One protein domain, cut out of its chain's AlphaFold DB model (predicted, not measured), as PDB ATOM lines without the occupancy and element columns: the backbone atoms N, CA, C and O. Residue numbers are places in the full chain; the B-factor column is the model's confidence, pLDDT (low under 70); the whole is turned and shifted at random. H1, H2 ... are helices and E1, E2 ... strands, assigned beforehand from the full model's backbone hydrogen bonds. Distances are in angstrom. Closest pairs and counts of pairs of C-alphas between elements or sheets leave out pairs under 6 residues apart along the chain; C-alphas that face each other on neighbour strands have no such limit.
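AT A GLANCE: This is residues 104 to 199 of the 258 residues of an uncharacterized protein of Paraglaciecola polaris LMG 21857 (UniProt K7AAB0). A tiny sheet of two short strands, E1 and E2, lies by the end of the long helix H4, and the longest helix, H1, runs the same way as H4, loosely beside it. The short helix H2 sits near the middle, about perpendicular to H1 and next to E1, while H5 follows E2 and has the centre farthest from the middle. The printed part has 96 residues, with five named helices and two named strands in the order H1, E1, H2, H3, H4, E2, H5; the sheet has the order E1, E2 and is parallel, and the class is mostly helix. The whole is compact, with a radius of gyration of the C-alphas of 12.9 A, and its C-alphas span 34 by 32 by 23 A.

IN THESE COORDINATES: In the sheet, E1 is residues 129 to 131, 6.3 A long, and E2 is residues 185 to 187, 6.5 A long. H4, residues 165 to 179, measures 20.7 A and ends with C-alpha 179 at (38.598, -13.655, -8.278). H1, residues 104 to 122, measures 26.9 A and begins with C-alpha 104 at (46.977, -18.607, 23.912). H2 is residues 139 to 147, 12.5 A long, and H3 is residues 160 to 163, 4.8 A long. H5, residues 189 to 199, measures 15.4 A and ends with C-alpha 199 at (57.016, -6.395, 3.443).

HOW THE PARTS SIT: E1 and E2 are parallel neighbours at 37 degrees, with N 131 and O 186 at 2.8 A and N 186 and O 129 at 2.9 A, within hydrogen-bond range. E1, then H2, H3 and H4, then E2 form a strand-helix-strand unit, two parallel neighbour strands with helices between them in the chain. The closest C-alphas of E1 and H2 are those of Pro 130 and Gly 141, 5.9 A apart; those of H4 and E2 are Ile 178 and Ser 185, 7.0 A apart. H1 and H2 are close but not clearly touching, about perpendicular at 82 degrees, with the closest C-alphas, Phe 114 and Phe 146, 6.9 A apart. H1 and H4 are close but not clearly touching, at a shallow tilt of 27 degrees, the same way; their closest C-alphas, Thr 115 and Leu 167, are 6.8 A apart. H3 and H4 touch only at the corner by their link, with residues 167 to 168 of H4 alone; the closest C-alphas are Phe 161 and Glu 168, 6.6 A apart. H2 and H5 are near each other, with 6 pairs of C-alphas within 10 A; H4 and H5 are apart. Every O i to N i+4 pair is within hydrogen-bond range in H1, H2 and H4, and 6 of 7 are in H5; H3 is too short for such a pair.

THE WHOLE: The two C-alphas farthest apart are those of Ala 104 and Glu 181, at 36.2 A. The printed part has no cut. The link from H2 to H3, residues 148 to 159, is long. Mean pLDDT of the printed part is 88.2, and residues 198 to 199 are under 70.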
ATOM      1  N   ALA A 104      47.581 -17.481  24.620       77.50
ATOM      2  CA  ALA A 104      46.977 -18.607  23.912       77.50
ATOM      3  C   ALA A 104      45.441 -18.545  23.922       77.50
ATOM      4  O   ALA A 104      44.822 -18.763  22.884       77.50
ATOM      5  N   GLN A 105      44.832 -18.200  25.062       80.19
ATOM      6  CA  GLN A 105      43.382 -17.998  25.166       80.19
ATOM      7  C   GLN A 105      42.927 -16.803  24.329       80.19
ATOM      8  O   GLN A 105      42.030 -16.964  23.512       80.19
ATOM      9  N   ILE A 106      43.604 -15.654  24.440       82.81
ATOM     10  CA  ILE A 106      43.297 -14.461  23.631       82.81
ATOM     11  C   ILE A 106      43.408 -14.786  22.136       82.81
ATOM     12  O   ILE A 106      42.535 -14.427  21.351       82.81
ATOM     13  N   ARG A 107      44.462 -15.508  21.731       85.69
ATOM     14  CA  ARG A 107      44.637 -15.953  20.343       85.69
ATOM     15  C   ARG A 107      43.464 -16.821  19.885       85.69
ATOM     16  O   ARG A 107      42.981 -16.615  18.779       85.69
ATOM     17  N   LYS A 108      43.043 -17.788  20.705       87.25
ATOM     18  CA  LYS A 108      41.948 -18.706  20.373       87.25
ATOM     19  C   LYS A 108      40.615 -17.967  20.261       87.25
ATOM     20  O   LYS A 108      39.916 -18.162  19.281       87.25
ATOM     21  N   GLU A 109      40.305 -17.096  21.215       88.38
ATOM     22  CA  GLU A 109      39.083 -16.285  21.199       88.38
ATOM     23  C   GLU A 109      39.024 -15.375  19.972       88.38
ATOM     24  O   GLU A 109      38.021 -15.377  19.263       88.38
ATOM     25  N   ASN A 110      40.116 -14.667  19.668       89.50
ATOM     26  CA  ASN A 110      40.189 -13.813  18.483       89.50
ATOM     27  C   ASN A 110      40.051 -14.616  17.188       89.50
ATOM     28  O   ASN A 110      39.384 -14.160  16.268       89.50
ATOM     29  N   LEU A 111      40.670 -15.799  17.110       92.31
ATOM     30  CA  LEU A 111      40.529 -16.683  15.955       92.31
ATOM     31  C   LEU A 111      39.067 -17.100  15.770       92.31
ATOM     32  O   LEU A 111      38.541 -16.953  14.674       92.31
ATOM     33  N   THR A 112      38.408 -17.567  16.835       92.88
ATOM     34  CA  THR A 112      37.000 -17.982  16.786       92.88
ATOM     35  C   THR A 112      36.093 -16.823  16.374       92.88
ATOM     36  O   THR A 112      35.356 -16.953  15.397       92.88
ATOM     37  N   ALA A 113      36.212 -15.668  17.031       92.81
ATOM     38  CA  ALA A 113      35.424 -14.479  16.709       92.81
ATOM     39  C   ALA A 113      35.657 -14.000  15.266       92.81
ATOM     40  O   ALA A 113      34.715 -13.641  14.564       92.81
ATOM     41  N   PHE A 114      36.904 -14.042  14.790       95.38
ATOM     42  CA  PHE A 114      37.231 -13.656  13.421       95.38
ATOM     43  C   PHE A 114      36.676 -14.644  12.388       95.38
ATOM     44  O   PHE A 114      36.126 -14.228  11.371       95.38
ATOM     45  N   THR A 115      36.765 -15.954  12.639       93.81
ATOM     46  CA  THR A 115      36.166 -16.961  11.746       93.81
ATOM     47  C   THR A 115      34.648 -16.830  11.669       93.81
ATOM     48  O   THR A 115      34.076 -16.949  10.588       93.81
ATOM     49  N   GLU A 116      33.994 -16.543  12.794       95.12
ATOM     50  CA  GLU A 116      32.553 -16.311  12.845       95.12
ATOM     51  C   GLU A 116      32.171 -15.047  12.071       95.12
ATOM     52  O   GLU A 116      31.291 -15.103  11.213       95.12
ATOM     53  N   PHE A 117      32.909 -13.952  12.270       95.50
ATOM     54  CA  PHE A 117      32.759 -12.724  11.491       95.50
ATOM     55  C   PHE A 117      32.818 -12.994   9.980       95.50
ATOM     56  O   PHE A 117      31.921 -12.582   9.247       95.50
ATOM     57  N   LEU A 118      33.825 -13.732   9.501       94.88
ATOM     58  CA  LEU A 118      33.954 -14.052   8.075       94.88
ATOM     59  C   LEU A 118      32.771 -14.876   7.548       94.88
ATOM     60  O   LEU A 118      32.275 -14.602   6.456       94.88
ATOM     61  N   ASN A 119      32.307 -15.863   8.316       94.00
ATOM     62  CA  ASN A 119      31.173 -16.702   7.930       94.00
ATOM     63  C   ASN A 119      29.859 -15.915   7.875       94.00
ATOM     64  O   ASN A 119      29.076 -16.117   6.948       94.00
ATOM     65  N   ILE A 120      29.634 -14.995   8.818       93.44
ATOM     66  CA  ILE A 120      28.469 -14.101   8.801       93.44
ATOM     67  C   ILE A 120      28.501 -13.242   7.532       93.44
ATOM     68  O   ILE A 120      27.548 -13.261   6.756       93.44
ATOM     69  N   ARG A 121      29.630 -12.576   7.252       92.75
ATOM     70  CA  ARG A 121      29.769 -11.695   6.078       92.75
ATOM     71  C   ARG A 121      29.700 -12.430   4.742       92.75
ATOM     72  O   ARG A 121      29.292 -11.850   3.745       92.75
ATOM     73  N   LEU A 122      30.065 -13.710   4.696       91.06
ATOM     74  CA  LEU A 122      29.919 -14.536   3.493       91.06
ATOM     75  C   LEU A 122      28.458 -14.770   3.092       91.06
ATOM     76  O   LEU A 122      28.203 -15.036   1.917       91.06
ATOM     77  N   ASN A 123      27.531 -14.679   4.045       89.19
ATOM     78  CA  ASN A 123      26.096 -14.813   3.806       89.19
ATOM     79  C   ASN A 123      25.411 -13.461   3.546       89.19
ATOM     80  O   ASN A 123      24.211 -13.427   3.285       89.19
ATOM     81  N   GLU A 124      26.155 -12.353   3.597       91.94
ATOM     82  CA  GLU A 124      25.640 -11.009   3.355       91.94
ATOM     83  C   GLU A 124      25.929 -10.570   1.907       91.94
ATOM     84  O   GLU A 124      27.077 -10.274   1.565       91.94
ATOM     85  N   PRO A 125      24.910 -10.480   1.036       86.81
ATOM     86  CA  PRO A 125      25.110 -10.171  -0.384       86.81
ATOM     87  C   PRO A 125      25.570  -8.728  -0.642       86.81
ATOM     88  O   PRO A 125      26.167  -8.439  -1.681       86.81
ATOM     89  N   ASP A 126      25.308  -7.817   0.296       89.69
ATOM     90  CA  ASP A 126      25.692  -6.406   0.200       89.69
ATOM     91  C   ASP A 126      27.035  -6.091   0.855       89.69
ATOM     92  O   ASP A 126      27.523  -4.960   0.766       89.69
ATOM     93  N   TYR A 127      27.668  -7.083   1.481       92.69
ATOM     94  CA  TYR A 127      28.971  -6.887   2.082       92.69
ATOM     95  C   TYR A 127      30.053  -6.738   1.012       92.69
ATOM     96  O   TYR A 127      30.154  -7.527   0.071       92.69
ATOM     97  N   HIS A 128      30.893  -5.719   1.179       92.88
ATOM     98  CA  HIS A 128      31.952  -5.408   0.235       92.88
ATOM     99  C   HIS A 128      33.316  -5.860   0.763       92.88
ATOM    100  O   HIS A 128      33.857  -5.312   1.726       92.88
ATOM    101  N   TRP A 129      33.903  -6.841   0.086       94.19
ATOM    102  CA  TRP A 129      35.177  -7.435   0.469       94.19
ATOM    103  C   TRP A 129      36.371  -6.576   0.018       94.19
ATOM    104  O   TRP A 129      36.424  -6.166  -1.143       94.19
ATOM    105  N   PRO A 130      37.363  -6.303   0.886       94.06
ATOM    106  CA  PRO A 130      38.515  -5.493   0.505       94.06
ATOM    107  C   PRO A 130      39.450  -6.296  -0.411       94.06
ATOM    108  O   PRO A 130      39.956  -7.346  -0.024       94.06
ATOM    109  N   ARG A 131      39.696  -5.808  -1.627       92.88
ATOM    110  CA  ARG A 131      40.500  -6.476  -2.663       92.88
ATOM    111  C   ARG A 131      41.855  -5.786  -2.840       92.88
ATOM    112  O   ARG A 131      41.915  -4.564  -2.919       92.88
ATOM    113  N   ASN A 132      42.937  -6.562  -2.895       90.69
ATOM    114  CA  ASN A 132      44.296  -6.062  -3.134       90.69
ATOM    115  C   ASN A 132      44.613  -5.922  -4.638       90.69
ATOM    116  O   ASN A 132      43.833  -6.364  -5.483       90.69
ATOM    117  N   VAL A 133      45.799  -5.388  -4.968       86.88
ATOM    118  CA  VAL A 133      46.276  -5.265  -6.367       86.88
ATOM    119  C   VAL A 133      46.263  -6.574  -7.135       86.88
ATOM    120  O   VAL A 133      45.959  -6.599  -8.322       86.88
ATOM    121  N   LYS A 134      46.592  -7.681  -6.471       84.62
ATOM    122  CA  LYS A 134      46.674  -8.999  -7.108       84.62
ATOM    123  C   LYS A 134      45.307  -9.630  -7.372       84.62
ATOM    124  O   LYS A 134      45.246 -10.708  -7.950       84.62
ATOM    125  N   GLY A 135      44.223  -8.979  -6.958       84.50
ATOM    126  CA  GLY A 135      42.866  -9.481  -7.126       84.50
ATOM    127  C   GLY A 135      42.396 -10.459  -6.049       84.50
ATOM    128  O   GLY A 135      41.359 -11.091  -6.221       84.50
ATOM    129  N   TYR A 136      43.120 -10.553  -4.936       90.31
ATOM    130  CA  TYR A 136      42.794 -11.395  -3.785       90.31
ATOM    131  C   TYR A 136      42.283 -10.559  -2.605       90.31
ATOM    132  O   TYR A 136      42.375  -9.328  -2.606       90.31
ATOM    133  N   LEU A 137      41.755 -11.212  -1.568       92.94
ATOM    134  CA  LEU A 137      41.302 -10.534  -0.357       92.94
ATOM    135  C   LEU A 137      42.492  -9.885   0.363       92.94
ATOM    136  O   LEU A 137      43.433 -10.551   0.810       92.94
ATOM    137  N   TYR A 138      42.403  -8.572   0.545       92.62
ATOM    138  CA  TYR A 138      43.361  -7.765   1.280       92.62
ATOM    139  C   TYR A 138      43.278  -8.074   2.784       92.62
ATOM    140  O   TYR A 138      42.412  -7.572   3.503       92.62
ATOM    141  N   ARG A 139      44.200  -8.923   3.260       91.88
ATOM    142  CA  ARG A 139      44.223  -9.478   4.628       91.88
ATOM    143  C   ARG A 139      44.253  -8.408   5.725       91.88
ATOM    144  O   ARG A 139      43.504  -8.501   6.694       91.88
ATOM    145  N   LYS A 140      45.068  -7.364   5.552       90.69
ATOM    146  CA  LYS A 140      45.139  -6.231   6.489       90.69
ATOM    147  C   LYS A 140      43.836  -5.428   6.503       90.69
ATOM    148  O   LYS A 140      43.386  -5.022   7.569       90.69
ATOM    149  N   GLY A 141      43.199  -5.273   5.340       91.25
ATOM    150  CA  GLY A 141      41.902  -4.612   5.204       91.25
ATOM    151  C   GLY A 141      40.787  -5.333   5.949       91.25
ATOM    152  O   GLY A 141      40.114  -4.724   6.774       91.25
ATOM    153  N   ILE A 142      40.633  -6.641   5.723       94.25
ATOM    154  CA  ILE A 142      39.578  -7.422   6.390       94.25
ATOM    155  C   ILE A 142      39.802  -7.518   7.903       94.25
ATOM    156  O   ILE A 142      38.844  -7.556   8.670       94.25
ATOM    157  N   TRP A 143      41.062  -7.505   8.346       94.50
ATOM    158  CA  TRP A 143      41.391  -7.427   9.765       94.50
ATOM    159  C   TRP A 143      41.047  -6.060  10.370       94.50
ATOM    160  O   TRP A 143      40.492  -6.005  11.463       94.50
ATOM    161  N   GLY A 144      41.309  -4.965   9.648       91.50
ATOM    162  CA  GLY A 144      40.866  -3.625  10.044       91.50
ATOM    163  C   GLY A 144      39.347  -3.547  10.199       91.50
ATOM    164  O   GLY A 144      38.867  -3.056  11.213       91.50
ATOM    165  N   TYR A 145      38.595  -4.134   9.263       93.69
ATOM    166  CA  TYR A 145      37.130  -4.195   9.338       93.69
ATOM    167  C   TYR A 145      36.628  -4.981  10.555       93.69
ATOM    168  O   TYR A 145      35.658  -4.576  11.184       93.69
ATOM    169  N   PHE A 146      37.289  -6.087  10.911       93.81
ATOM    170  CA  PHE A 146      36.959  -6.838  12.125       93.81
ATOM    171  C   PHE A 146      37.229  -6.037  13.408       93.81
ATOM    172  O   PHE A 146      36.487  -6.158  14.378       93.81
ATOM    173  N   LEU A 147      38.293  -5.232  13.418       91.38
ATOM    174  CA  LEU A 147      38.674  -4.386  14.550       91.38
ATOM    175  C   LEU A 147      37.958  -3.029  14.585       91.38
ATOM    176  O   LEU A 147      38.193  -2.268  15.520       91.38
ATOM    177  N   ASP A 148      37.129  -2.731  13.585       90.88
ATOM    178  CA  ASP A 148      36.479  -1.433  13.385       90.88
ATOM    179  C   ASP A 148      37.473  -0.254  13.338       90.88
ATOM    180  O   ASP A 148      37.276   0.802  13.936       90.88
ATOM    181  N   ILE A 149      38.594  -0.452  12.634       91.06
ATOM    182  CA  ILE A 149      39.619   0.577  12.411       91.06
ATOM    183  C   ILE A 149      40.013   0.671  10.931       91.06
ATOM    184  O   ILE A 149      39.980  -0.330  10.203       91.06
ATOM    185  N   PRO A 150      40.454   1.852  10.456       87.19
ATOM    186  CA  PRO A 150      40.964   2.000   9.100       87.19
ATOM    187  C   PRO A 150      42.143   1.048   8.823       87.19
ATOM    188  O   PRO A 150      43.051   0.942   9.651       87.19
ATOM    189  N   PRO A 151      42.236   0.424   7.628       86.75
ATOM    190  CA  PRO A 151      43.330  -0.499   7.299       86.75
ATOM    191  C   PRO A 151      44.736   0.097   7.461       86.75
ATOM    192  O   PRO A 151      45.684  -0.621   7.771       86.75
ATOM    193  N   LYS A 152      44.877   1.419   7.298       84.00
ATOM    194  CA  LYS A 152      46.145   2.145   7.487       84.00
ATOM    195  C   LYS A 152      46.620   2.174   8.945       84.00
ATOM    196  O   LYS A 152      47.820   2.262   9.176       84.00
ATOM    197  N   GLU A 153      45.701   2.092   9.904       85.38
ATOM    198  CA  GLU A 153      45.993   2.128  11.345       85.38
ATOM    199  C   GLU A 153      46.293   0.738  11.920       85.38
ATOM    200  O   GLU A 153      46.737   0.602  13.061       85.38
ATOM    201  N   VAL A 154      46.104  -0.314  11.120       86.56
ATOM    202  CA  VAL A 154      46.468  -1.676  11.503       86.56
ATOM    203  C   VAL A 154      47.992  -1.782  11.596       86.56
ATOM    204  O   VAL A 154      48.699  -1.819  10.588       86.56
ATOM    205  N   THR A 155      48.502  -1.869  12.824       81.75
ATOM    206  CA  THR A 155      49.943  -1.935  13.124       81.75
ATOM    207  C   THR A 155      50.547  -3.314  12.883       81.75
ATOM    208  O   THR A 155      51.691  -3.423  12.452       81.75
ATOM    209  N   SER A 156      49.799  -4.382  13.162       81.00
ATOM    210  CA  SER A 156      50.276  -5.757  13.005       81.00
ATOM    211  C   SER A 156      49.130  -6.727  12.747       81.00
ATOM    212  O   SER A 156      48.101  -6.658  13.421       81.00
ATOM    213  N   MET A 157      49.340  -7.673  11.829       86.31
ATOM    214  CA  MET A 157      48.410  -8.781  11.620       86.31
ATOM    215  C   MET A 157      48.635  -9.897  12.652       86.31
ATOM    216  O   MET A 157      49.782 -10.204  12.993       86.31
ATOM    217  N   PRO A 158      47.567 -10.551  13.135       86.88
ATOM    218  CA  PRO A 158      47.693 -11.704  14.013       86.88
ATOM    219  C   PRO A 158      48.425 -12.869  13.344       86.88
ATOM    220  O   PRO A 158      48.205 -13.190  12.178       86.88
ATOM    221  N   SER A 159      49.241 -13.592  14.113       85.50
ATOM    222  CA  SER A 159      50.006 -14.731  13.591       85.50
ATOM    223  C   SER A 159      49.140 -15.917  13.151       85.50
ATOM    224  O   SER A 159      49.605 -16.754  12.383       85.50
ATOM    225  N   PHE A 160      47.884 -16.006  13.604       87.19
ATOM    226  CA  PHE A 160      46.976 -17.079  13.194       87.19
ATOM    227  C   PHE A 160      46.568 -17.005  11.715       87.19
ATOM    228  O   PHE A 160      46.149 -18.023  11.188       87.19
ATOM    229  N   PHE A 161      46.766 -15.871  11.030       86.38
ATOM    230  CA  PHE A 161      46.552 -15.770   9.579       86.38
ATOM    231  C   PHE A 161      47.444 -16.714   8.759       86.38
ATOM    232  O   PHE A 161      47.080 -17.053   7.642       86.38
ATOM    233  N   HIS A 162      48.594 -17.122   9.308       82.38
ATOM    234  CA  HIS A 162      49.582 -17.968   8.621       82.38
ATOM    235  C   HIS A 162      49.768 -19.338   9.284       82.38
ATOM    236  O   HIS A 162      50.449 -20.198   8.746       82.38
ATOM    237  N   ASN A 163      49.238 -19.511  10.495       83.75
ATOM    238  CA  ASN A 163      49.514 -20.676  11.337       83.75
ATOM    239  C   ASN A 163      48.275 -21.549  11.579       83.75
ATOM    240  O   ASN A 163      48.387 -22.545  12.289       83.75
ATOM    241  N   ASP A 164      47.095 -21.139  11.106       90.25
ATOM    242  CA  ASP A 164      45.848 -21.892  11.255       90.25
ATOM    243  C   ASP A 164      45.334 -22.346   9.886       90.25
ATOM    244  O   ASP A 164      44.871 -21.538   9.081       90.25
ATOM    245  N   GLU A 165      45.412 -23.652   9.636       90.31
ATOM    246  CA  GLU A 165      45.071 -24.250   8.342       90.31
ATOM    247  C   GLU A 165      43.579 -24.094   7.998       90.31
ATOM    248  O   GLU A 165      43.206 -23.957   6.833       90.31
ATOM    249  N   SER A 166      42.700 -24.086   9.006       91.62
ATOM    250  CA  SER A 166      41.255 -23.960   8.782       91.62
ATOM    251  C   SER A 166      40.895 -22.551   8.322       91.62
ATOM    252  O   SER A 166      40.161 -22.383   7.345       91.62
ATOM    253  N   LEU A 167      41.454 -21.535   8.985       92.62
ATOM    254  CA  LEU A 167      41.309 -20.148   8.562       92.62
ATOM    255  C   LEU A 167      41.949 -19.916   7.187       92.62
ATOM    256  O   LEU A 167      41.354 -19.243   6.350       92.62
ATOM    257  N   GLU A 168      43.126 -20.484   6.924       91.25
ATOM    258  CA  GLU A 168      43.803 -20.356   5.630       91.25
ATOM    259  C   GLU A 168      42.946 -20.898   4.476       91.25
ATOM    260  O   GLU A 168      42.783 -20.226   3.451       91.25
ATOM    261  N   ARG A 169      42.316 -22.066   4.658       92.50
ATOM    262  CA  ARG A 169      41.364 -22.631   3.688       92.50
ATOM    263  C   ARG A 169      40.147 -21.727   3.482       92.50
ATOM    264  O   ARG A 169      39.739 -21.520   2.340       92.50
ATOM    265  N   LEU A 170      39.585 -21.167   4.557       93.69
ATOM    266  CA  LEU A 170      38.450 -20.240   4.478       93.69
ATOM    267  C   LEU A 170      38.813 -18.978   3.682       93.69
ATOM    268  O   LEU A 170      38.093 -18.595   2.761       93.69
ATOM    269  N   LEU A 171      39.949 -18.360   4.005       93.81
ATOM    270  CA  LEU A 171      40.446 -17.162   3.330       93.81
ATOM    271  C   LEU A 171      40.747 -17.431   1.849       93.81
ATOM    272  O   LEU A 171      40.384 -16.622   1.000       93.81
ATOM    273  N   SER A 172      41.326 -18.590   1.532       92.50
ATOM    274  CA  SER A 172      41.560 -19.023   0.147       92.50
ATOM    275  C   SER A 172      40.245 -19.238  -0.612       92.50
ATOM    276  O   SER A 172      40.122 -18.880  -1.781       92.50
ATOM    277  N   GLY A 173      39.218 -19.772   0.055       92.56
ATOM    278  CA  GLY A 173      37.871 -19.870  -0.509       92.56
ATOM    279  C   GLY A 173      37.266 -18.499  -0.830       92.56
ATOM    280  O   GLY A 173      36.634 -18.335  -1.875       92.56
ATOM    281  N   ILE A 174      37.494 -17.501   0.029       92.81
ATOM    282  CA  ILE A 174      37.083 -16.113  -0.220       92.81
ATOM    283  C   ILE A 174      37.868 -15.517  -1.396       92.81
ATOM    284  O   ILE A 174      37.259 -14.890  -2.258       92.81
ATOM    285  N   ASP A 175      39.178 -15.765  -1.494       92.56
ATOM    286  CA  ASP A 175      39.991 -15.316  -2.634       92.56
ATOM    287  C   ASP A 175      39.431 -15.821  -3.963       92.56
ATOM    288  O   ASP A 175      39.277 -15.046  -4.904       92.56
ATOM    289  N   VAL A 176      39.055 -17.102  -4.029       92.62
ATOM    290  CA  VAL A 176      38.435 -17.684  -5.227       92.62
ATOM    291  C   VAL A 176      37.099 -17.011  -5.541       92.62
ATOM    292  O   VAL A 176      36.809 -16.757  -6.710       92.62
ATOM    293  N   LYS A 177      36.280 -16.700  -4.526       92.38
ATOM    294  CA  LYS A 177      35.007 -15.988  -4.728       92.38
ATOM    295  C   LYS A 177      35.219 -14.564  -5.247       92.38
ATOM    296  O   LYS A 177      34.481 -14.153  -6.135       92.38
ATOM    297  N   ILE A 178      36.220 -13.842  -4.739       91.94
ATOM    298  CA  ILE A 178      36.572 -12.497  -5.221       91.94
ATOM    299  C   ILE A 178      37.099 -12.564  -6.655       91.94
ATOM    300  O   ILE A 178      36.644 -11.802  -7.503       91.94
ATOM    301  N   ALA A 179      38.011 -13.495  -6.948       89.25
ATOM    302  CA  ALA A 179      38.598 -13.655  -8.278       89.25
ATOM    303  C   ALA A 179      37.560 -14.043  -9.343       89.25
ATOM    304  O   ALA A 179      37.692 -13.660 -10.500       89.25
ATOM    305  N   LYS A 180      36.517 -14.788  -8.951       90.56
ATOM    306  CA  LYS A 180      35.373 -15.141  -9.807       90.56
ATOM    307  C   LYS A 180      34.247 -14.101  -9.800       90.56
ATOM    308  O   LYS A 180      33.195 -14.376 -10.363       90.56
ATOM    309  N   GLU A 181      34.431 -12.967  -9.122       86.75
ATOM    310  CA  GLU A 181      33.431 -11.893  -8.991       86.75
ATOM    311  C   GLU A 181      32.081 -12.366  -8.413       86.75
ATOM    312  O   GLU A 181      31.032 -11.774  -8.646       86.75
ATOM    313  N   LEU A 182      32.105 -13.429  -7.602       87.94
ATOM    314  CA  LEU A 182      30.920 -13.988  -6.938       87.94
ATOM    315  C   LEU A 182      30.510 -13.198  -5.686       87.94
ATOM    316  O   LEU A 182      29.472 -13.479  -5.093       87.94
ATOM    317  N   VAL A 183      31.341 -12.251  -5.251       90.50
ATOM    318  CA  VAL A 183      31.097 -11.369  -4.105       90.50
ATOM    319  C   VAL A 183      31.459  -9.931  -4.472       90.50
ATOM    320  O   VAL A 183      32.394  -9.697  -5.240       90.50
ATOM    321  N   LYS A 184      30.744  -8.955  -3.900       91.00
ATOM    322  CA  LYS A 184      31.053  -7.532  -4.092       91.00
ATOM    323  C   LYS A 184      32.408  -7.210  -3.465       91.00
ATOM    324  O   LYS A 184      32.732  -7.708  -2.387       91.00
ATOM    325  N   SER A 185      33.201  -6.362  -4.117       90.88
ATOM    326  CA  SER A 185      34.524  -5.977  -3.617       90.88
ATOM    327  C   SER A 185      34.763  -4.469  -3.674       90.88
ATOM    328  O   SER A 185      34.215  -3.777  -4.528       90.88
ATOM    329  N   ILE A 186      35.569  -3.959  -2.740       91.12
ATOM    330  CA  ILE A 186      36.098  -2.589  -2.735       91.12
ATOM    331  C   ILE A 186      37.586  -2.653  -3.052       91.12
ATOM    332  O   ILE A 186      38.316  -3.480  -2.501       91.12
ATOM    333  N   ASN A 187      38.038  -1.754  -3.920       88.94
ATOM    334  CA  ASN A 187      39.417  -1.714  -4.370       88.94
ATOM    335  C   ASN A 187      40.341  -1.030  -3.341       88.94
ATOM    336  O   ASN A 187      40.159   0.141  -3.008       88.94
ATOM    337  N   TYR A 188      41.350  -1.764  -2.870       87.62
ATOM    338  CA  TYR A 188      42.414  -1.302  -1.973       87.62
ATOM    339  C   TYR A 188      43.793  -1.307  -2.646       87.62
ATOM    340  O   TYR A 188      44.818  -1.325  -1.962       87.62
ATOM    341  N   GLU A 189      43.840  -1.265  -3.980       81.31
ATOM    342  CA  GLU A 189      45.053  -1.395  -4.783       81.31
ATOM    343  C   GLU A 189      46.215  -0.548  -4.249       81.31
ATOM    344  O   GLU A 189      47.199  -1.097  -3.760       81.31
ATOM    345  N   SER A 190      46.060   0.777  -4.229       76.06
ATOM    346  CA  SER A 190      47.108   1.719  -3.801       76.06
ATOM    347  C   SER A 190      47.668   1.443  -2.401       76.06
ATOM    348  O   SER A 190      48.866   1.575  -2.172       76.06
ATOM    349  N   GLN A 191      46.815   1.034  -1.462       78.69
ATOM    350  CA  GLN A 191      47.199   0.778  -0.072       78.69
ATOM    351  C   GLN A 191      47.882  -0.585   0.059       78.69
ATOM    352  O   GLN A 191      48.893  -0.709   0.747       78.69
ATOM    353  N   SER A 192      47.394  -1.579  -0.683       79.19
ATOM    354  CA  SER A 192      48.008  -2.902  -0.734       79.19
ATOM    355  C   SER A 192      49.372  -2.916  -1.437       79.19
ATOM    356  O   SER A 192      50.237  -3.669  -1.002       79.19
ATOM    357  N   VAL A 193      49.624  -2.052  -2.438       76.44
ATOM    358  CA  VAL A 193      50.974  -1.889  -3.029       76.44
ATOM    359  C   VAL A 193      51.981  -1.482  -1.963       76.44
ATOM    360  O   VAL A 193      53.052  -2.073  -1.864       76.44
ATOM    361  N   ILE A 194      51.642  -0.461  -1.174       77.44
ATOM    362  CA  ILE A 194      52.550   0.111  -0.175       77.44
ATOM    363  C   ILE A 194      52.899  -0.939   0.884       77.44
ATOM    364  O   ILE A 194      54.068  -1.081   1.244       77.44
ATOM    365  N   ASP A 195      51.907  -1.705   1.338       75.44
ATOM    366  CA  ASP A 195      52.129  -2.786   2.299       75.44
ATOM    367  C   ASP A 195      53.006  -3.907   1.712       75.44
ATOM    368  O   ASP A 195      53.958  -4.337   2.360       75.44
ATOM    369  N   GLU A 196      52.764  -4.336   0.469       70.75
ATOM    370  CA  GLU A 196      53.591  -5.368  -0.177       70.75
ATOM    371  C   GLU A 196      55.039  -4.902  -0.415       70.75
ATOM    372  O   GLU A 196      55.992  -5.667  -0.224       70.75
ATOM    373  N   MET A 197      55.235  -3.640  -0.802       70.56
ATOM    374  CA  MET A 197      56.569  -3.049  -0.953       70.56
ATOM    375  C   MET A 197      57.301  -2.963   0.394       70.56
ATOM    376  O   MET A 197      58.489  -3.278   0.475       70.56
ATOM    377  N   SER A 198      56.593  -2.592   1.464       68.75
ATOM    378  CA  SER A 198      57.131  -2.598   2.827       68.75
ATOM    379  C   SER A 198      57.572  -4.005   3.250       68.75
ATOM    380  O   SER A 198      58.702  -4.194   3.713       68.75
ATOM    381  N   ASP A 199      56.727  -5.013   3.047       62.84
ATOM    382  CA  ASP A 199      57.016  -6.395   3.443       62.84
ATOM    383  C   ASP A 199      58.184  -7.000   2.649       62.84
ATOM    384  O   ASP A 199      59.053  -7.675   3.210       62.84
TER     385      ASP A 199